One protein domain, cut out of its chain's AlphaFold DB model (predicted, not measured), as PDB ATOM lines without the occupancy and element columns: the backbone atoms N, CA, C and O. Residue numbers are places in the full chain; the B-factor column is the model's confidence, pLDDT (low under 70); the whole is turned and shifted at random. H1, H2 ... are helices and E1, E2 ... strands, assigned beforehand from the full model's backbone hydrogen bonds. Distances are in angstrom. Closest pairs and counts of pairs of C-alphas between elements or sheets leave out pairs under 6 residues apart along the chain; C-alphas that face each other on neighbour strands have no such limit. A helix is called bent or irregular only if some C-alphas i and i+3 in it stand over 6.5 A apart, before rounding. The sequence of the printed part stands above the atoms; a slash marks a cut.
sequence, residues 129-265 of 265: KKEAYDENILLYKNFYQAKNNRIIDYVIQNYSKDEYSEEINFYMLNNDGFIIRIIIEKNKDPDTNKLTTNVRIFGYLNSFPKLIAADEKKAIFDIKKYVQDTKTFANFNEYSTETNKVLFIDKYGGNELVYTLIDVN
ATOM      1  N   LYS A 129      -4.716  28.354 -33.175       60.66
ATOM      2  CA  LYS A 129      -5.900  28.784 -33.935       60.66
ATOM      3  C   LYS A 129      -5.954  30.299 -34.111       60.66
ATOM      4  O   LYS A 129      -6.375  30.755 -35.168       60.66
ATOM      5  N   LYS A 130      -5.499  31.070 -33.119       62.78
ATOM      6  CA  LYS A 130      -5.427  32.531 -33.198       62.78
ATOM      7  C   LYS A 130      -4.404  33.013 -34.227       62.78
ATOM      8  O   LYS A 130      -4.737  33.883 -35.016       62.78
ATOM      9  N   GLU A 131      -3.209  32.427 -34.274       61.66
ATOM     10  CA  GLU A 131      -2.210  32.772 -35.303       61.66
ATOM     11  C   GLU A 131      -2.720  32.450 -36.715       61.66
ATOM     12  O   GLU A 131      -2.673  33.304 -37.600       61.66
ATOM     13  N   ALA A 132      -3.294  31.256 -36.909       62.38
ATOM     14  CA  ALA A 132      -3.914  30.881 -38.179       62.38
ATOM     15  C   ALA A 132      -5.097  31.798 -38.543       62.38
ATOM     16  O   ALA A 132      -5.328  32.094 -39.714       62.38
ATOM     17  N   TYR A 133      -5.857  32.265 -37.552       61.03
ATOM     18  CA  TYR A 133      -6.949  33.214 -37.746       61.03
ATOM     19  C   TYR A 133      -6.455  34.607 -38.149       61.03
ATOM     20  O   TYR A 133      -6.969  35.160 -39.119       61.03
ATOM     21  N   ASP A 134      -5.458  35.157 -37.455       65.19
ATOM     22  CA  ASP A 134      -4.880  36.467 -37.774       65.19
ATOM     23  C   ASP A 134      -4.291  36.463 -39.197       65.19
ATOM     24  O   ASP A 134      -4.480  37.416 -39.960       65.19
ATOM     25  N   GLU A 135      -3.659  35.354 -39.599       63.25
ATOM     26  CA  GLU A 135      -3.220  35.130 -40.977       63.25
ATOM     27  C   GLU A 135      -4.409  35.067 -41.953       63.25
ATOM     28  O   GLU A 135      -4.411  35.753 -42.979       63.25
ATOM     29  N   ASN A 136      -5.465  34.316 -41.626       63.16
ATOM     30  CA  ASN A 136      -6.655  34.217 -42.471       63.16
ATOM     31  C   ASN A 136      -7.378  35.564 -42.648       63.16
ATOM     32  O   ASN A 136      -7.774  35.878 -43.769       63.16
ATOM     33  N   ILE A 137      -7.510  36.380 -41.596       67.00
ATOM     34  CA  ILE A 137      -8.062  37.743 -41.686       67.00
ATOM     35  C   ILE A 137      -7.272  38.564 -42.700       67.00
ATOM     36  O   ILE A 137      -7.853  39.266 -43.539       67.00
ATOM     37  N   LEU A 138      -5.942  38.522 -42.572       65.06
ATOM     38  CA  LEU A 138      -5.033  39.331 -43.371       65.06
ATOM     39  C   LEU A 138      -5.117  38.934 -44.849       65.06
ATOM     40  O   LEU A 138      -5.093  39.798 -45.726       65.06
ATOM     41  N   LEU A 139      -5.249  37.634 -45.118       64.75
ATOM     42  CA  LEU A 139      -5.247  37.070 -46.466       64.75
ATOM     43  C   LEU A 139      -6.625  37.089 -47.146       64.75
ATOM     44  O   LEU A 139      -6.706  37.366 -48.344       64.75
ATOM     45  N   TYR A 140      -7.711  36.820 -46.415       64.81
ATOM     46  CA  TYR A 140      -9.041  36.543 -46.988       64.81
ATOM     47  C   TYR A 140     -10.094  37.616 -46.705       64.81
ATOM     48  O   TYR A 140     -11.267  37.425 -47.025       64.81
ATOM     49  N   LYS A 141      -9.650  38.785 -46.222       71.44
ATOM     50  CA  LYS A 141     -10.453  39.958 -45.852       71.44
ATOM     51  C   LYS A 141     -11.366  39.688 -44.661       71.44
ATOM     52  O   LYS A 141     -12.278  38.868 -44.708       71.44
ATOM     53  N   ASN A 142     -11.191  40.517 -43.637       83.31
ATOM     54  CA  ASN A 142     -12.027  40.488 -42.442       83.31
ATOM     55  C   ASN A 142     -13.509  40.769 -42.740       83.31
ATOM     56  O   ASN A 142     -14.388  40.246 -42.071       83.31
ATOM     57  N   PHE A 143     -13.783  41.590 -43.759       90.12
ATOM     58  CA  PHE A 143     -15.132  41.959 -44.172       90.12
ATOM     59  C   PHE A 143     -15.441  41.426 -45.563       90.12
ATOM     60  O   PHE A 143     -14.628  41.534 -46.486       90.12
ATOM     61  N   TYR A 144     -16.658  40.929 -45.716       93.38
ATOM     62  CA  TYR A 144     -17.195  40.451 -46.972       93.38
ATOM     63  C   TYR A 144     -18.531  41.131 -47.267       93.38
ATOM     64  O   TYR A 144     -19.436  41.152 -46.439       93.38
ATOM     65  N   GLN A 145     -18.651  41.662 -48.475       95.06
ATOM     66  CA  GLN A 145     -19.909  42.095 -49.062       95.06
ATOM     67  C   GLN A 145     -19.958  41.505 -50.466       95.06
ATOM     68  O   GLN A 145     -19.002  41.660 -51.237       95.06
ATOM     69  N   ALA A 146     -21.049  40.813 -50.781       94.12
ATOM     70  CA  ALA A 146     -21.210  40.193 -52.084       94.12
ATOM     71  C   ALA A 146     -21.323  41.266 -53.171       94.12
ATOM     72  O   ALA A 146     -21.974  42.293 -52.983       94.12
ATOM     73  N   LYS A 147     -20.725  41.025 -54.339       91.38
ATOM     74  CA  LYS A 147     -20.852  41.966 -55.469       91.38
ATOM     75  C   LYS A 147     -22.256  41.979 -56.073       91.38
ATOM     76  O   LYS A 147     -22.621  42.926 -56.761       91.38
ATOM     77  N   ASN A 148     -22.978  40.875 -55.917       92.94
ATOM     78  CA  ASN A 148     -24.335  40.653 -56.394       92.94
ATOM     79  C   ASN A 148     -24.947  39.468 -55.616       92.94
ATOM     80  O   ASN A 148     -24.268  38.789 -54.846       92.94
ATOM     81  N   ASN A 149     -26.229  39.195 -55.843       93.56
ATOM     82  CA  ASN A 149     -26.972  38.094 -55.226       93.56
ATOM     83  C   ASN A 149     -26.984  36.802 -56.078       93.56
ATOM     84  O   ASN A 149     -27.857  35.948 -55.908       93.56
ATOM     85  N   ARG A 150     -26.040  36.637 -57.017       94.88
ATOM     86  CA  ARG A 150     -26.042  35.521 -57.972       94.88
ATOM     87  C   ARG A 150     -25.582  34.221 -57.324       94.88
ATOM     88  O   ARG A 150     -24.425  34.072 -56.924       94.88
ATOM     89  N   ILE A 151     -26.460  33.227 -57.370       96.50
ATOM     90  CA  ILE A 151     -26.150  31.833 -57.049       96.50
ATOM     91  C   ILE A 151     -25.695  31.109 -58.317       96.50
ATOM     92  O   ILE A 151     -26.331  31.199 -59.366       96.50
ATOM     93  N   ILE A 152     -24.563  30.414 -58.231       96.19
ATOM     94  CA  ILE A 152     -23.970  29.672 -59.352       96.19
ATOM     95  C   ILE A 152     -24.227  28.168 -59.248       96.19
ATOM     96  O   ILE A 152     -24.166  27.473 -60.263       96.19
ATOM     97  N   ASP A 153     -24.507  27.656 -58.050       97.19
ATOM     98  CA  ASP A 153     -24.822  26.248 -57.817       97.19
ATOM     99  C   ASP A 153     -25.634  26.066 -56.534       97.19
ATOM    100  O   ASP A 153     -25.549  26.895 -55.630       97.19
ATOM    101  N   TYR A 154     -26.408  24.988 -56.435       97.81
ATOM    102  CA  TYR A 154     -27.135  24.655 -55.211       97.81
ATOM    103  C   TYR A 154     -27.368  23.149 -55.081       97.81
ATOM    104  O   TYR A 154     -27.367  22.413 -56.066       97.81
ATOM    105  N   VAL A 155     -27.586  22.693 -53.850       96.94
ATOM    106  CA  VAL A 155     -27.945  21.308 -53.536       96.94
ATOM    107  C   VAL A 155     -28.949  21.273 -52.388       96.94
ATOM    108  O   VAL A 155     -28.913  22.101 -51.477       96.94
ATOM    109  N   ILE A 156     -29.847  20.295 -52.448       96.38
ATOM    110  CA  ILE A 156     -30.891  20.055 -51.455       96.38
ATOM    111  C   ILE A 156     -30.522  18.802 -50.670       96.38
ATOM    112  O   ILE A 156     -30.204  17.762 -51.251       96.38
ATOM    113  N   GLN A 157     -30.583  18.899 -49.351       93.56
ATOM    114  CA  GLN A 157     -30.343  17.814 -48.419       93.56
ATOM    115  C   GLN A 157     -31.618  17.569 -47.611       93.56
ATOM    116  O   GLN A 157     -32.008  18.405 -46.803       93.56
ATOM    117  N   ASN A 158     -32.243  16.406 -47.783       91.94
ATOM    118  CA  ASN A 158     -33.275  15.938 -46.854       91.94
ATOM    119  C   ASN A 158     -32.556  15.423 -45.604       91.94
ATOM    120  O   ASN A 158     -31.969  14.340 -45.635       91.94
ATOM    121  N   TYR A 159     -32.503  16.239 -44.556       88.94
ATOM    122  CA  TYR A 159     -31.673  15.977 -43.383       88.94
ATOM    123  C   TYR A 159     -32.308  14.940 -42.457       88.94
ATOM    124  O   TYR A 159     -31.655  13.968 -42.063       88.94
ATOM    125  N   SER A 160     -33.594  15.125 -42.169       90.19
ATOM    126  CA  SER A 160     -34.413  14.216 -41.377       90.19
ATOM    127  C   SER A 160     -35.843  14.208 -41.911       90.19
ATOM    128  O   SER A 160     -36.323  15.188 -42.483       90.19
ATOM    129  N   LYS A 161     -36.516  13.069 -41.757       90.31
ATOM    130  CA  LYS A 161     -37.930  12.916 -42.079       90.31
ATOM    131  C   LYS A 161     -38.531  11.814 -41.224       90.31
ATOM    132  O   LYS A 161     -38.077  10.673 -41.293       90.31
ATOM    133  N   ASP A 162     -39.563  12.159 -40.476       89.88
ATOM    134  CA  ASP A 162     -40.434  11.234 -39.765       89.88
ATOM    135  C   ASP A 162     -41.915  11.532 -40.089       89.88
ATOM    136  O   ASP A 162     -42.225  12.210 -41.071       89.88
ATOM    137  N   GLU A 163     -42.845  10.944 -39.334       88.19
ATOM    138  CA  GLU A 163     -44.290  11.112 -39.549       88.19
ATOM    139  C   GLU A 163     -44.792  12.542 -39.260       88.19
ATOM    140  O   GLU A 163     -45.764  12.996 -39.874       88.19
ATOM    141  N   TYR A 164     -44.131  13.254 -38.348       90.69
ATOM    142  CA  TYR A 164     -44.551  14.548 -37.812       90.69
ATOM    143  C   TYR A 164     -43.623  15.695 -38.214       90.69
ATOM    144  O   TYR A 164     -44.056  16.846 -38.192       90.69
ATOM    145  N   SER A 165     -42.377  15.407 -38.586       93.06
ATOM    146  CA  SER A 165     -41.361  16.407 -38.884       93.06
ATOM    147  C   SER A 165     -40.533  16.069 -40.125       93.06
ATOM    148  O   SER A 165     -40.223  14.912 -40.418       93.06
ATOM    149  N   GLU A 166     -40.172  17.096 -40.886       94.56
ATOM    150  CA  GLU A 166     -39.232  17.006 -42.003       94.56
ATOM    151  C   GLU A 166     -38.314  18.233 -41.978       94.56
ATOM    152  O   GLU A 166     -38.796  19.367 -41.987       94.56
ATOM    153  N   GLU A 167     -36.998  18.010 -41.961       95.12
ATOM    154  CA  GLU A 167     -35.988  19.064 -42.092       95.12
ATOM    155  C   GLU A 167     -35.291  18.953 -43.450       95.12
ATOM    156  O   GLU A 167     -34.695  17.928 -43.800       95.12
ATOM    157  N   ILE A 168     -35.333  20.043 -44.210       95.81
ATOM    158  CA  ILE A 168     -34.706  20.167 -45.521       95.81
ATOM    159  C   ILE A 168     -33.688  21.301 -45.459       95.81
ATOM    160  O   ILE A 168     -34.022  22.449 -45.173       95.81
ATOM    161  N   ASN A 169     -32.440  20.980 -45.781       96.12
ATOM    162  CA  ASN A 169     -31.345  21.930 -45.859       96.12
ATOM    163  C   ASN A 169     -31.029  22.259 -47.321       96.12
ATOM    164  O   ASN A 169     -30.676  21.390 -48.116       96.12
ATOM    165  N   PHE A 170     -31.134  23.533 -47.669       97.12
ATOM    166  CA  PHE A 170     -30.740  24.093 -48.954       97.12
ATOM    167  C   PHE A 170     -29.371  24.739 -48.828       97.12
ATOM    168  O   PHE A 170     -29.209  25.685 -48.061       97.12
ATOM    169  N   TYR A 171     -28.403  24.267 -49.605       97.75
ATOM    170  CA  TYR A 171     -27.080  24.875 -49.692       97.75
ATOM    171  C   TYR A 171     -26.934  25.542 -51.051       97.75
ATOM    172  O   TYR A 171     -27.239  24.934 -52.075       97.75
ATOM    173  N   MET A 172     -26.464  26.783 -51.066       97.75
ATOM    174  CA  MET A 172     -26.311  27.592 -52.272       97.75
ATOM    175  C   MET A 172     -24.907  28.182 -52.316       97.75
ATOM    176  O   MET A 172     -24.469  28.790 -51.347       97.75
ATOM    177  N   LEU A 173     -24.216  28.025 -53.439       98.00
ATOM    178  CA  LEU A 173     -22.909  28.612 -53.696       98.00
ATOM    179  C   LEU A 173     -23.099  29.876 -54.526       98.00
ATOM    180  O   LEU A 173     -23.657  29.815 -55.626       98.00
ATOM    181  N   ASN A 174     -22.617  31.009 -54.032       96.31
ATOM    182  CA  ASN A 174     -22.631  32.251 -54.793       96.31
ATOM    183  C   ASN A 174     -21.388  32.400 -55.692       96.31
ATOM    184  O   ASN A 174     -20.417  31.646 -55.597       96.31
ATOM    185  N   ASN A 175     -21.417  33.390 -56.583       94.56
ATOM    186  CA  ASN A 175     -20.331  33.681 -57.526       94.56
ATOM    187  C   ASN A 175     -19.004  34.090 -56.855       94.56
ATOM    188  O   ASN A 175     -17.946  33.918 -57.461       94.56
ATOM    189  N   ASP A 176     -19.051  34.605 -55.625       94.94
ATOM    190  CA  ASP A 176     -17.864  35.016 -54.869       94.94
ATOM    191  C   ASP A 176     -17.227  33.845 -54.086       94.94
ATOM    192  O   ASP A 176     -16.106  33.972 -53.596       94.94
ATOM    193  N   GLY A 177     -17.872  32.670 -54.050       95.81
ATOM    194  CA  GLY A 177     -17.347  31.460 -53.410       95.81
ATOM    195  C   GLY A 177     -17.843  31.225 -51.980       95.81
ATOM    196  O   GLY A 177     -17.207  30.492 -51.230       95.81
ATOM    197  N   PHE A 178     -18.956  31.834 -51.586       96.69
ATOM    198  CA  PHE A 178     -19.583  31.681 -50.275       96.69
ATOM    199  C   PHE A 178     -20.799  30.763 -50.355       96.69
ATOM    200  O   PHE A 178     -21.579  30.801 -51.310       96.69
ATOM    201  N   ILE A 179     -20.949  29.941 -49.323       97.56
ATOM    202  CA  ILE A 179     -22.005  28.953 -49.168       97.56
ATOM    203  C   ILE A 179     -23.036  29.520 -48.195       97.56
ATOM    204  O   ILE A 179     -22.725  29.804 -47.039       97.56
ATOM    205  N   ILE A 180     -24.263  29.673 -48.679       97.69
ATOM    206  CA  ILE A 180     -25.436  30.102 -47.918       97.69
ATOM    207  C   ILE A 180     -26.265  28.856 -47.604       97.69
ATOM    208  O   ILE A 180     -26.509  28.040 -48.498       97.69
ATOM    209  N   ARG A 181     -26.731  28.721 -46.358       97.06
ATOM    210  CA  ARG A 181     -27.627  27.634 -45.941       97.06
ATOM    211  C   ARG A 181     -29.010  28.167 -45.585       97.06
ATOM    212  O   ARG A 181     -29.133  29.132 -44.837       97.06
ATOM    213  N   ILE A 182     -30.046  27.492 -46.066       97.75
ATOM    214  CA  ILE A 182     -31.439  27.691 -45.661       97.75
ATOM    215  C   ILE A 182     -31.943  26.394 -45.053       97.75
ATOM    216  O   ILE A 182     -31.727  25.321 -45.608       97.75
ATOM    217  N   ILE A 183     -32.610  26.508 -43.915       97.00
ATOM    218  CA  ILE A 183     -33.245  25.406 -43.206       97.00
ATOM    219  C   ILE A 183     -34.751  25.574 -43.378       97.00
ATOM    220  O   ILE A 183     -35.290  26.652 -43.111       97.00
ATOM    221  N   ILE A 184     -35.413  24.526 -43.854       97.56
ATOM    222  CA  ILE A 184     -36.864  24.453 -43.995       97.56
ATOM    223  C   ILE A 184     -37.340  23.313 -43.106       97.56
ATOM    224  O   ILE A 184     -37.021  22.154 -43.354       97.56
ATOM    225  N   GLU A 185     -38.114  23.652 -42.088       96.31
ATOM    226  CA  GLU A 185     -38.701  22.702 -41.150       96.31
ATOM    227  C   GLU A 185     -40.198  22.628 -41.408       96.31
ATOM    228  O   GLU A 185     -40.907  23.638 -41.359       96.31
ATOM    229  N   LYS A 186     -40.694  21.427 -41.675       95.06
ATOM    230  CA  LYS A 186     -42.117  21.157 -41.821       95.06
ATOM    231  C   LYS A 186     -42.575  20.344 -40.630       95.06
ATOM    232  O   LYS A 186     -42.098  19.234 -40.437       95.06
ATOM    233  N   ASN A 187     -43.515  20.886 -39.866       94.19
ATOM    234  CA  ASN A 187     -44.070  20.229 -38.692       94.19
ATOM    235  C   ASN A 187     -45.565  20.020 -38.878       94.19
ATOM    236  O   ASN A 187     -46.305  20.961 -39.186       94.19
ATOM    237  N   LYS A 188     -46.005  18.784 -38.686       93.25
ATOM    238  CA  LYS A 188     -47.399  18.383 -38.736       93.25
ATOM    239  C   LYS A 188     -47.930  18.293 -37.312       93.25
ATOM    240  O   LYS A 188     -47.458  17.494 -36.511       93.25
ATOM    241  N   ASP A 189     -48.918  19.124 -37.014       90.44
ATOM    242  CA  ASP A 189     -49.613  19.099 -35.733       90.44
ATOM    243  C   ASP A 189     -50.330  17.738 -35.554       90.44
ATOM    244  O   ASP A 189     -51.110  17.361 -36.440       90.44
ATOM    245  N   PRO A 190     -50.063  16.978 -34.472       88.06
ATOM    246  CA  PRO A 190     -50.606  15.627 -34.296       88.06
ATOM    247  C   PRO A 190     -52.133  15.581 -34.190       88.06
ATOM    248  O   PRO A 190     -52.754  14.623 -34.649       88.06
ATOM    249  N   ASP A 191     -52.741  16.623 -33.621       90.50
ATOM    250  CA  ASP A 191     -54.170  16.652 -33.307       90.50
ATOM    251  C   ASP A 191     -54.995  17.160 -34.494       90.50
ATOM    252  O   ASP A 191     -56.074  16.652 -34.805       90.50
ATOM    253  N   THR A 192     -54.482  18.171 -35.192       90.69
ATOM    254  CA  THR A 192     -55.184  18.849 -36.290       90.69
ATOM    255  C   THR A 192     -54.735  18.383 -37.672       90.69
ATOM    256  O   THR A 192     -55.359  18.747 -38.671       90.69
ATOM    257  N   ASN A 193     -53.654  17.599 -37.755       85.12
ATOM    258  CA  ASN A 193     -52.942  17.265 -38.993       85.12
ATOM    259  C   ASN A 193     -52.504  18.497 -39.811       85.12
ATOM    260  O   ASN A 193     -52.167  18.370 -40.992       85.12
ATOM    261  N   LYS A 194     -52.506  19.694 -39.210       88.44
ATOM    262  CA  LYS A 194     -52.149  20.935 -39.891       88.44
ATOM    263  C   LYS A 194     -50.639  20.991 -40.094       88.44
ATOM    264  O   LYS A 194     -49.871  20.869 -39.144       88.44
ATOM    265  N   LEU A 195     -50.221  21.225 -41.335       88.69
ATOM    266  CA  LEU A 195     -48.821  21.447 -41.667       88.69
ATOM    267  C   LEU A 195     -48.436  22.900 -41.372       88.69
ATOM    268  O   LEU A 195     -49.109  23.840 -41.800       88.69
ATOM    269  N   THR A 196     -47.329  23.078 -40.672       91.56
ATOM    270  CA  THR A 196     -46.646  24.357 -40.489       91.56
ATOM    271  C   THR A 196     -45.280  24.267 -41.145       91.56
ATOM    272  O   THR A 196     -44.640  23.220 -41.101       91.56
ATOM    273  N   THR A 197     -44.856  25.334 -41.814       94.56
ATOM    274  CA  THR A 197     -43.537  25.406 -42.449       94.56
ATOM    275  C   THR A 197     -42.795  26.604 -41.890       94.56
ATOM    276  O   THR A 197     -43.269  27.733 -42.009       94.56
ATOM    277  N   ASN A 198     -41.639  26.350 -41.288       94.94
ATOM    278  CA  ASN A 198     -40.708  27.368 -40.834       94.94
ATOM    279  C   ASN A 198     -39.519  27.395 -41.787       94.94
ATOM    280  O   ASN A 198     -39.014  26.356 -42.205       94.94
ATOM    281  N   VAL A 199     -39.074  28.595 -42.130       96.94
ATOM    282  CA  VAL A 199     -37.911  28.814 -42.988       96.94
ATOM    283  C   VAL A 199     -36.946  29.680 -42.214       96.94
ATOM    284  O   VAL A 199     -37.379  30.607 -41.536       96.94
ATOM    285  N   ARG A 200     -35.652  29.393 -42.304       96.50
ATOM    286  CA  ARG A 200     -34.611  30.224 -41.706       96.50
ATOM    287  C   ARG A 200     -33.340  30.159 -42.531       96.50
ATOM    288  O   ARG A 200     -32.815  29.079 -42.790       96.50
ATOM    289  N   ILE A 201     -32.810  31.317 -42.891       95.88
ATOM    290  CA  ILE A 201     -31.443  31.440 -43.388       95.88
ATOM    291  C   ILE A 201     -30.504  31.274 -42.198       95.88
ATOM    292  O   ILE A 201     -30.655  31.940 -41.173       95.88
ATOM    293  N   PHE A 202     -29.556  30.353 -42.317       91.12
ATOM    294  CA  PHE A 202     -28.550  30.143 -41.291       91.12
ATOM    295  C   PHE A 202     -27.678  31.397 -41.179       91.12
ATOM    296  O   PHE A 202     -27.241  31.940 -42.189       91.12
ATOM    297  N   GLY A 203     -27.433  31.867 -39.954       86.31
ATOM    298  CA  GLY A 203     -26.769  33.155 -39.703       86.31
ATOM    299  C   GLY A 203     -25.299  33.226 -40.131       86.31
ATOM    300  O   GLY A 203     -24.695  34.292 -40.023       86.31
ATOM    301  N   TYR A 204     -24.744  32.116 -40.619       91.50
ATOM    302  CA  TYR A 204     -23.365  32.003 -41.055       91.50
ATOM    303  C   TYR A 204     -23.260  31.702 -42.546       91.50
ATOM    304  O   TYR A 204     -24.022  30.900 -43.092       91.50
ATOM    305  N   LEU A 205     -22.252  32.302 -43.174       95.06
ATOM    306  CA  LEU A 205     -21.745  31.906 -44.479       95.06
ATOM    307  C   LEU A 205     -20.471  31.094 -44.299       95.06
ATOM    308  O   LEU A 205     -19.613  31.460 -43.496       95.06
ATOM    309  N   ASN A 206     -20.320  30.042 -45.094       94.50
ATOM    310  CA  ASN A 206     -19.097  29.248 -45.125       94.50
ATOM    311  C   ASN A 206     -18.325  29.495 -46.421       94.50
ATOM    312  O   ASN A 206     -18.914  29.701 -47.482       94.50
ATOM    313  N   SER A 207     -17.002  29.446 -46.364       94.81
ATOM    314  CA  SER A 207     -16.143  29.435 -47.547       94.81
ATOM    315  C   SER A 207     -14.823  28.723 -47.250       94.81
ATOM    316  O   SER A 207     -14.611  28.211 -46.155       94.81
ATOM    317  N   PHE A 208     -13.929  28.682 -48.235       92.69
ATOM    318  CA  PHE A 208     -12.604  28.087 -48.116       92.69
ATOM    319  C   PHE A 208     -11.555  28.969 -48.797       92.69
ATOM    320  O   PHE A 208     -11.850  29.539 -49.851       92.69
ATOM    321  N   PRO A 209     -10.310  29.017 -48.293       90.88
ATOM    322  CA  PRO A 209      -9.223  29.796 -48.884       90.88
ATOM    323  C   PRO A 209      -9.068  29.631 -50.401       90.88
ATOM    324  O   PRO A 209      -9.110  30.606 -51.156       90.88
ATOM    325  N   LYS A 210      -8.963  28.382 -50.880       92.31
ATOM    326  CA  LYS A 210      -8.801  28.111 -52.319       92.31
ATOM    327  C   LYS A 210     -10.063  28.425 -53.116       92.31
ATOM    328  O   LYS A 210      -9.965  28.747 -54.297       92.31
ATOM    329  N   LEU A 211     -11.234  28.347 -52.484       94.19
ATOM    330  CA  LEU A 211     -12.498  28.705 -53.116       94.19
ATOM    331  C   LEU A 211     -12.600  30.220 -53.319       94.19
ATOM    332  O   LEU A 211     -12.908  30.656 -54.425       94.19
ATOM    333  N   ILE A 212     -12.268  31.028 -52.309       91.38
ATOM    334  CA  ILE A 212     -12.252  32.496 -52.424       91.38
ATOM    335  C   ILE A 212     -11.227  32.953 -53.468       91.38
ATOM    336  O   ILE A 212     -11.527  33.849 -54.258       91.38
ATOM    337  N   ALA A 213     -10.058  32.313 -53.531       90.06
ATOM    338  CA  ALA A 213      -8.984  32.702 -54.444       90.06
ATOM    339  C   ALA A 213      -9.224  32.327 -55.922       90.06
ATOM    340  O   ALA A 213      -8.624  32.935 -56.800       90.06
ATOM    341  N   ALA A 214     -10.064  31.332 -56.218       92.06
ATOM    342  CA  ALA A 214     -10.222  30.828 -57.585       92.06
ATOM    343  C   ALA A 214     -11.041  31.754 -58.494       92.06
ATOM    344  O   ALA A 214     -12.080  32.252 -58.081       92.06
ATOM    345  N   ASP A 215     -10.673  31.904 -59.761       90.50
ATOM    346  CA  ASP A 215     -11.493  32.682 -60.701       90.50
ATOM    347  C   ASP A 215     -12.786  31.937 -61.081       90.50
ATOM    348  O   ASP A 215     -13.882  32.501 -61.057       90.50
ATOM    349  N   GLU A 216     -12.685  30.630 -61.346       93.38
ATOM    350  CA  GLU A 216     -13.811  29.774 -61.738       93.38
ATOM    351  C   GLU A 216     -14.244  28.841 -60.601       93.38
ATOM    352  O   GLU A 216     -13.850  27.676 -60.519       93.38
ATOM    353  N   LYS A 217     -15.110  29.342 -59.714       94.38
ATOM    354  CA  LYS A 217     -15.549  28.621 -58.505       94.38
ATOM    355  C   LYS A 217     -16.109  27.220 -58.797       94.38
ATOM    356  O   LYS A 217     -15.699  26.254 -58.160       94.38
ATOM    357  N   LYS A 218     -16.999  27.094 -59.795       92.06
ATOM    358  CA  LYS A 218     -17.624  25.804 -60.166       92.06
ATOM    359  C   LYS A 218     -16.643  24.793 -60.757       92.06
ATOM    360  O   LYS A 218     -16.923  23.602 -60.720       92.06
ATOM    361  N   ALA A 219     -15.527  25.248 -61.330       91.88
ATOM    362  CA  ALA A 219     -14.542  24.344 -61.916       91.88
ATOM    363  C   ALA A 219     -13.762  23.588 -60.833       91.88
ATOM    364  O   ALA A 219     -13.329  22.458 -61.050       91.88
ATOM    365  N   ILE A 220     -13.593  24.204 -59.659       93.44
ATOM    366  CA  ILE A 220     -12.779  23.640 -58.581       93.44
ATOM    367  C   ILE A 220     -13.601  23.073 -57.423       93.44
ATOM    368  O   ILE A 220     -13.086  22.224 -56.697       93.44
ATOM    369  N   PHE A 221     -14.845  23.522 -57.243       95.81
ATOM    370  CA  PHE A 221     -15.664  23.214 -56.075       95.81
ATOM    371  C   PHE A 221     -17.025  22.645 -56.466       95.81
ATOM    372  O   PHE A 221     -17.743  23.207 -57.289       95.81
ATOM    373  N   ASP A 222     -17.381  21.544 -55.810       94.88
ATOM    374  CA  ASP A 222     -18.647  20.839 -55.980       94.88
ATOM    375  C   ASP A 222     -19.431  20.930 -54.665       94.88
ATOM    376  O   ASP A 222     -19.044  20.340 -53.650       94.88
ATOM    377  N   ILE A 223     -20.535  21.686 -54.681       95.56
ATOM    378  CA  ILE A 223     -21.371  21.906 -53.496       95.56
ATOM    379  C   ILE A 223     -22.074  20.622 -53.035       95.56
ATOM    380  O   ILE A 223     -22.306  20.431 -51.842       95.56
ATOM    381  N   LYS A 224     -22.372  19.698 -53.953       94.50
ATOM    382  CA  LYS A 224     -22.938  18.398 -53.597       94.50
ATOM    383  C   LYS A 224     -21.903  17.566 -52.853       94.50
ATOM    384  O   LYS A 224     -22.231  16.997 -51.813       94.50
ATOM    385  N   LYS A 225     -20.656  17.546 -53.335       92.62
ATOM    386  CA  LYS A 225     -19.554  16.866 -52.640       92.62
ATOM    387  C   LYS A 225     -19.275  17.488 -51.270       92.62
ATOM    388  O   LYS A 225     -19.070  16.749 -50.316       92.62
ATOM    389  N   TYR A 226     -19.345  18.816 -51.147       92.94
ATOM    390  CA  TYR A 226     -19.268  19.503 -49.851       92.94
ATOM    391  C   TYR A 226     -20.301  18.969 -48.857       92.94
ATOM    392  O   TYR A 226     -19.938  18.587 -47.746       92.94
ATOM    393  N   VAL A 227     -21.575  18.901 -49.253       91.75
ATOM    394  CA  VAL A 227     -22.634  18.398 -48.367       91.75
ATOM    395  C   VAL A 227     -22.410  16.929 -48.012       91.75
ATOM    396  O   VAL A 227     -22.538  16.571 -46.849       91.75
ATOM    397  N   GLN A 228     -22.028  16.092 -48.978       88.62
ATOM    398  CA  GLN A 228     -21.785  14.662 -48.753       88.62
ATOM    399  C   GLN A 228     -20.603  14.382 -47.816       88.62
ATOM    400  O   GLN A 228     -20.693  13.485 -46.982       88.62
ATOM    401  N   ASP A 229     -19.508  15.126 -47.970       87.50
ATOM    402  CA  ASP A 229     -18.260  14.851 -47.259       87.50
ATOM    403  C   ASP A 229     -18.191  15.564 -45.899       87.50
ATOM    404  O   ASP A 229     -17.467  15.104 -45.020       87.50
ATOM    405  N   THR A 230     -18.912  16.680 -45.709       83.19
ATOM    406  CA  THR A 230     -18.751  17.543 -44.520       83.19
ATOM    407  C   THR A 230     -19.986  17.673 -43.634       83.19
ATOM    408  O   THR A 230     -19.845  18.105 -42.487       83.19
ATOM    409  N   LYS A 231     -21.188  17.351 -44.132       84.06
ATOM    410  CA  LYS A 231     -22.441  17.518 -43.383       84.06
ATOM    411  C   LYS A 231     -23.020  16.160 -43.007       84.06
ATOM    412  O   LYS A 231     -23.012  15.216 -43.791       84.06
ATOM    413  N   THR A 232     -23.515  16.065 -41.779       69.50
ATOM    414  CA  THR A 232     -24.141  14.854 -41.250       69.50
ATOM    415  C   THR A 232     -25.575  14.701 -41.768       69.50
ATOM    416  O   THR A 232     -26.175  15.644 -42.291       69.50
ATOM    417  N   PHE A 233     -26.124  13.495 -41.622       67.12
ATOM    418  CA  PHE A 233     -27.542  13.180 -41.820       67.12
ATOM    419  C   PHE A 233     -28.059  12.481 -40.556       67.12
ATOM    420  O   PHE A 233     -27.275  11.838 -39.858       67.12
ATOM    421  N   ALA A 234     -29.366  12.534 -40.285       56.28
ATOM    422  CA  ALA A 234     -29.941  11.916 -39.082       56.28
ATOM    423  C   ALA A 234     -29.670  10.396 -38.961       56.28
ATOM    424  O   ALA A 234     -29.623   9.865 -37.859       56.28
ATOM    425  N   ASN A 235     -29.439   9.708 -40.087       54.31
ATOM    426  CA  ASN A 235     -29.149   8.267 -40.150       54.31
ATOM    427  C   ASN A 235     -27.690   7.956 -40.553       54.31
ATOM    428  O   ASN A 235     -27.421   6.907 -41.141       54.31
ATOM    429  N   PHE A 236     -26.754   8.886 -40.340       55.78
ATOM    430  CA  PHE A 236     -25.393   8.790 -40.878       55.78
ATOM    431  C   PHE A 236     -24.377   8.186 -39.903       55.78
ATOM    432  O   PHE A 236     -24.466   8.377 -38.696       55.78
ATOM    433  N   ASN A 237     -23.381   7.473 -40.440       56.09
ATOM    434  CA  ASN A 237     -22.290   6.878 -39.667       56.09
ATOM    435  C   ASN A 237     -21.138   7.883 -39.479       56.09
ATOM    436  O   ASN A 237     -20.345   8.093 -40.403       56.09
ATOM    437  N   GLU A 238     -21.032   8.445 -38.271       54.94
ATOM    438  CA  GLU A 238     -20.061   9.483 -37.878       54.94
ATOM    439  C   GLU A 238     -18.585   9.107 -38.122       54.94
ATOM    440  O   GLU A 238     -17.760   9.976 -38.395       54.94
ATOM    441  N   TYR A 239     -18.214   7.822 -38.088       54.19
ATOM    442  CA  TYR A 239     -16.800   7.426 -38.198       54.19
ATOM    443  C   TYR A 239     -16.233   7.546 -39.618       54.19
ATOM    444  O   TYR A 239     -15.044   7.796 -39.796       54.19
ATOM    445  N   SER A 240     -17.069   7.365 -40.642       57.25
ATOM    446  CA  SER A 240     -16.641   7.449 -42.048       57.25
ATOM    447  C   SER A 240     -16.537   8.888 -42.563       57.25
ATOM    448  O   SER A 240     -15.825   9.156 -43.533       57.25
ATOM    449  N   THR A 241     -17.223   9.824 -41.908       62.88
ATOM    450  CA  THR A 241     -17.298  11.222 -42.336       62.88
ATOM    451  C   THR A 241     -16.144  12.062 -41.878       62.88
ATOM    452  O   THR A 241     -15.731  12.931 -42.629       62.88
ATOM    453  N   GLU A 242     -15.594  11.811 -40.693       73.88
ATOM    454  CA  GLU A 242     -14.515  12.657 -40.185       73.88
ATOM    455  C   GLU A 242     -13.281  12.598 -41.093       73.88
ATOM    456  O   GLU A 242     -12.711  13.633 -41.424       73.88
ATOM    457  N   THR A 243     -12.928  11.424 -41.628       82.38
ATOM    458  CA  THR A 243     -11.849  11.327 -42.626       82.38
ATOM    459  C   THR A 243     -12.192  12.063 -43.922       82.38
ATOM    460  O   THR A 243     -11.366  12.822 -44.423       82.38
ATOM    461  N   ASN A 244     -13.401  11.886 -44.467       84.44
ATOM    462  CA  ASN A 244     -13.807  12.562 -45.706       84.44
ATOM    463  C   ASN A 244     -13.867  14.083 -45.536       84.44
ATOM    464  O   ASN A 244     -13.415  14.814 -46.415       84.44
ATOM    465  N   LYS A 245     -14.358  14.552 -44.390       85.88
ATOM    466  CA  LYS A 245     -14.412  15.960 -44.010       85.88
ATOM    467  C   LYS A 245     -13.013  16.550 -43.911       85.88
ATOM    468  O   LYS A 245     -12.770  17.584 -44.520       85.88
ATOM    469  N   VAL A 246     -12.090  15.884 -43.213       85.56
ATOM    470  CA  VAL A 246     -10.688  16.323 -43.112       85.56
ATOM    471  C   VAL A 246     -10.048  16.402 -44.498       85.56
ATOM    472  O   VAL A 246      -9.542  17.455 -44.874       85.56
ATOM    473  N   LEU A 247     -10.163  15.347 -45.311       88.44
ATOM    474  CA  LEU A 247      -9.618  15.335 -46.675       88.44
ATOM    475  C   LEU A 247     -10.236  16.425 -47.563       88.44
ATOM    476  O   LEU A 247      -9.547  17.020 -48.396       88.44
ATOM    477  N   PHE A 248     -11.534  16.691 -47.403       91.19
ATOM    478  CA  PHE A 248     -12.223  17.761 -48.110       91.19
ATOM    479  C   PHE A 248     -11.673  19.129 -47.690       91.19
ATOM    480  O   PHE A 248     -11.280  19.916 -48.548       91.19
ATOM    481  N   ILE A 249     -11.605  19.405 -46.388       88.69
ATOM    482  CA  ILE A 249     -11.111  20.674 -45.844       88.69
ATOM    483  C   ILE A 249      -9.655  20.914 -46.279       88.69
ATOM    484  O   ILE A 249      -9.346  21.977 -46.830       88.69
ATOM    485  N   ASP A 250      -8.783  19.911 -46.155       87.44
ATOM    486  CA  ASP A 250      -7.380  19.976 -46.586       87.44
ATOM    487  C   ASP A 250      -7.257  20.305 -48.077       87.44
ATOM    488  O   ASP A 250      -6.481  21.183 -48.483       87.44
ATOM    489  N   LYS A 251      -8.086  19.666 -48.918       92.19
ATOM    490  CA  LYS A 251      -8.116  19.933 -50.361       92.19
ATOM    491  C   LYS A 251      -8.350  21.416 -50.651       92.19
ATOM    492  O   LYS A 251      -7.701  21.942 -51.562       92.19
ATOM    493  N   TYR A 252      -9.205  22.099 -49.888       91.50
ATOM    494  CA  TYR A 252      -9.614  23.488 -50.141       91.50
ATOM    495  C   TYR A 252      -8.880  24.555 -49.317       91.50
ATOM    496  O   TYR A 252      -9.238  25.732 -49.390       91.50
ATOM    497  N   GLY A 253      -7.785  24.191 -48.646       83.56
ATOM    498  CA  GLY A 253      -6.922  25.150 -47.945       83.56
ATOM    499  C   GLY A 253      -6.907  25.000 -46.427       83.56
ATOM    500  O   GLY A 253      -6.512  25.938 -45.747       83.56
ATOM    501  N   GLY A 254      -7.322  23.844 -45.904       79.88
ATOM    502  CA  GLY A 254      -7.058  23.423 -44.525       79.88
ATOM    503  C   GLY A 254      -7.998  23.997 -43.468       79.88
ATOM    504  O   GLY A 254      -8.096  23.411 -42.400       79.88
ATOM    505  N   ASN A 255      -8.733  25.077 -43.754       81.88
ATOM    506  CA  ASN A 255      -9.688  25.668 -42.814       81.88
ATOM    507  C   ASN A 255     -10.977  26.116 -43.517       81.88
ATOM    508  O   ASN A 255     -10.929  26.712 -44.596       81.88
ATOM    509  N   GLU A 256     -12.128  25.851 -42.893       87.31
ATOM    510  CA  GLU A 256     -13.405  26.470 -43.272       87.31
ATOM    511  C   GLU A 256     -13.433  27.897 -42.710       87.31
ATOM    512  O   GLU A 256     -13.159  28.127 -41.534       87.31
ATOM    513  N   LEU A 257     -13.734  28.868 -43.566       89.25
ATOM    514  CA  LEU A 257     -13.899  30.263 -43.181       89.25
ATOM    515  C   LEU A 257     -15.377  30.500 -42.881       89.25
ATOM    516  O   LEU A 257     -16.231  30.178 -43.711       89.25
ATOM    517  N   VAL A 258     -15.675  31.070 -41.717       89.19
ATOM    518  CA  VAL A 258     -17.041  31.356 -41.268       89.19
ATOM    519  C   VAL A 258     -17.238  32.861 -41.214       89.19
ATOM    520  O   VAL A 258     -16.378  33.578 -40.712       89.19
ATOM    521  N   TYR A 259     -18.359  33.345 -41.739       92.25
ATOM    522  CA  TYR A 259     -18.699  34.762 -41.739       92.25
ATOM    523  C   TYR A 259     -20.099  34.982 -41.179       92.25
ATOM    524  O   TYR A 259     -21.015  34.224 -41.487       92.25
ATOM    525  N   THR A 260     -20.279  36.043 -40.399       92.31
ATOM    526  CA  THR A 260     -21.541  36.393 -39.738       92.31
ATOM    527  C   THR A 260     -21.996  37.796 -40.125       92.31
ATOM    528  O   THR A 260     -21.173  38.677 -40.381       92.31
ATOM    529  N   LEU A 261     -23.310  38.001 -40.220       94.12
ATOM    530  CA  LEU A 261     -23.903  39.274 -40.634       94.12
ATOM    531  C   LEU A 261     -23.702  40.345 -39.552       94.12
ATOM    532  O   LEU A 261     -24.055  40.132 -38.390       94.12
ATOM    533  N   ILE A 262     -23.200  41.519 -39.941       93.44
ATOM    534  CA  ILE A 262     -22.938  42.621 -39.002       93.44
ATOM    535  C   ILE A 262     -23.501  43.976 -39.421       93.44
ATOM    536  O   ILE A 262     -23.709  44.815 -38.546       93.44
ATOM    537  N   ASP A 263     -23.740  44.205 -40.714       94.31
ATOM    538  CA  ASP A 263     -24.287  45.470 -41.213       94.31
ATOM    539  C   ASP A 263     -25.051  45.281 -42.539       94.31
ATOM    540  O   ASP A 263     -25.023  44.216 -43.161       94.31
ATOM    541  N   VAL A 264     -25.735  46.342 -42.967       95.50
ATOM    542  CA  VAL A 264     -26.400  46.484 -44.266       95.50
ATOM    543  C   VAL A 264     -26.031  47.841 -44.868       95.50
ATOM    544  O   VAL A 264     -26.111  48.860 -44.181       95.50
ATOM    545  N   ASN A 265     -25.658  47.876 -46.146       88.50
ATOM    546  CA  ASN A 265     -25.320  49.090 -46.896       88.50
ATOM    547  C   ASN A 265     -26.522  49.729 -47.601       88.50
ATOM    548  O   ASN A 265     -27.334  49.002 -48.219       88.50
TER     549      ASN A 265
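What this domain is: This is residues 129 to 265 of the 265 residues of an uncharacterized protein of Mycoplasma meleagridis ATCC 25294 (UniProt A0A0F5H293). A long, twisted sheet of antiparallel strands has helices gathered toward one end: H4 covers part of one face, over E2 and E3, and H5 packs on H4, away from the sheet. E2 to E5 run back and forth side by side, E6 joins the bent end of E5, and H1 lies near the end opposite the turn between E4 and E5. The printed part has 137 residues, with five named helices and six named strands in the order H1 E1 E2 E3 E4 E5 H2 H3 H4 H5 E6, and its class is mixed, helices and strands. The sheet's order is E2 - E3 - E4 - E5 - E6, antiparallel throughout. The whole is only just compact, close to loose, with a radius of gyration of the C-alphas of 17.0 A and spans of 55 by 42 by 31 A.

How they stand to each other: H1, residues 129 to 140, is close but not clearly touching H2, residues 209 to 213; their closest C-alphas, of Tyr 140 and Pro 209, are 7.0 A apart. E1, residues 143 to 145, pairs with no named strand. E2, residues 151 to 161, and E3, residues 165 to 174, form a hairpin, with N 155 and O 171 within hydrogen-bond range at 2.9 A. E3 and E4, residues 179 to 188, form the next, with N 168 and O 184 at 2.8 A. E4 and E5, residues 195 to 207, form the third, with N 183 and O 200 at 2.8 A. E2 to E5 are a meander, each strand the antiparallel neighbour of the one before. E5 bends by 57 degrees at residue 204, and beside residues 204 to 207 it pairs with E6, residues 257 to 264, with N 205 and O 259 at 2.8 A. H3, residues 217 to 220, only grazes the sheet with residues 217 to 218. H4, residues 223 to 230, is on the sheet at a height of 9.5 A, over E2 and E3; the C-alphas of Val 155 and Lys 224, the closest of E2 and H4, are 5.8 A apart. H4 and H5, residues 238 to 251, touch at a steep tilt of 54 degrees, opposite ways, with the C-alphas of Thr 230 and Lys 245 closest at 4.6 A. H5 is not on the sheet. In H1, H2 and H4 every O i to N i+4 pair is within hydrogen-bond range, in H5 7 of 10; H3 is too short for one.

Where its parts are: H1 begins at C-alpha 129, (-5.900, 28.784, -33.935), and is 15.5 A long. E2 is 26.8 A, E3 29.2 A, E4 29.4 A and E5 34.2 A long. H5 is 20.2 A long, and E6, 20.5 A, ends at C-alpha 264, (-26.400, 46.484, -44.266).

The domain as a whole: The C-alphas of Leu 138 and Asp 191, the two farthest apart, are 55.0 A apart. The printed part has no cut and no long link. The model's pLDDT is under 70 at residues 129 to 140 and 232 to 241.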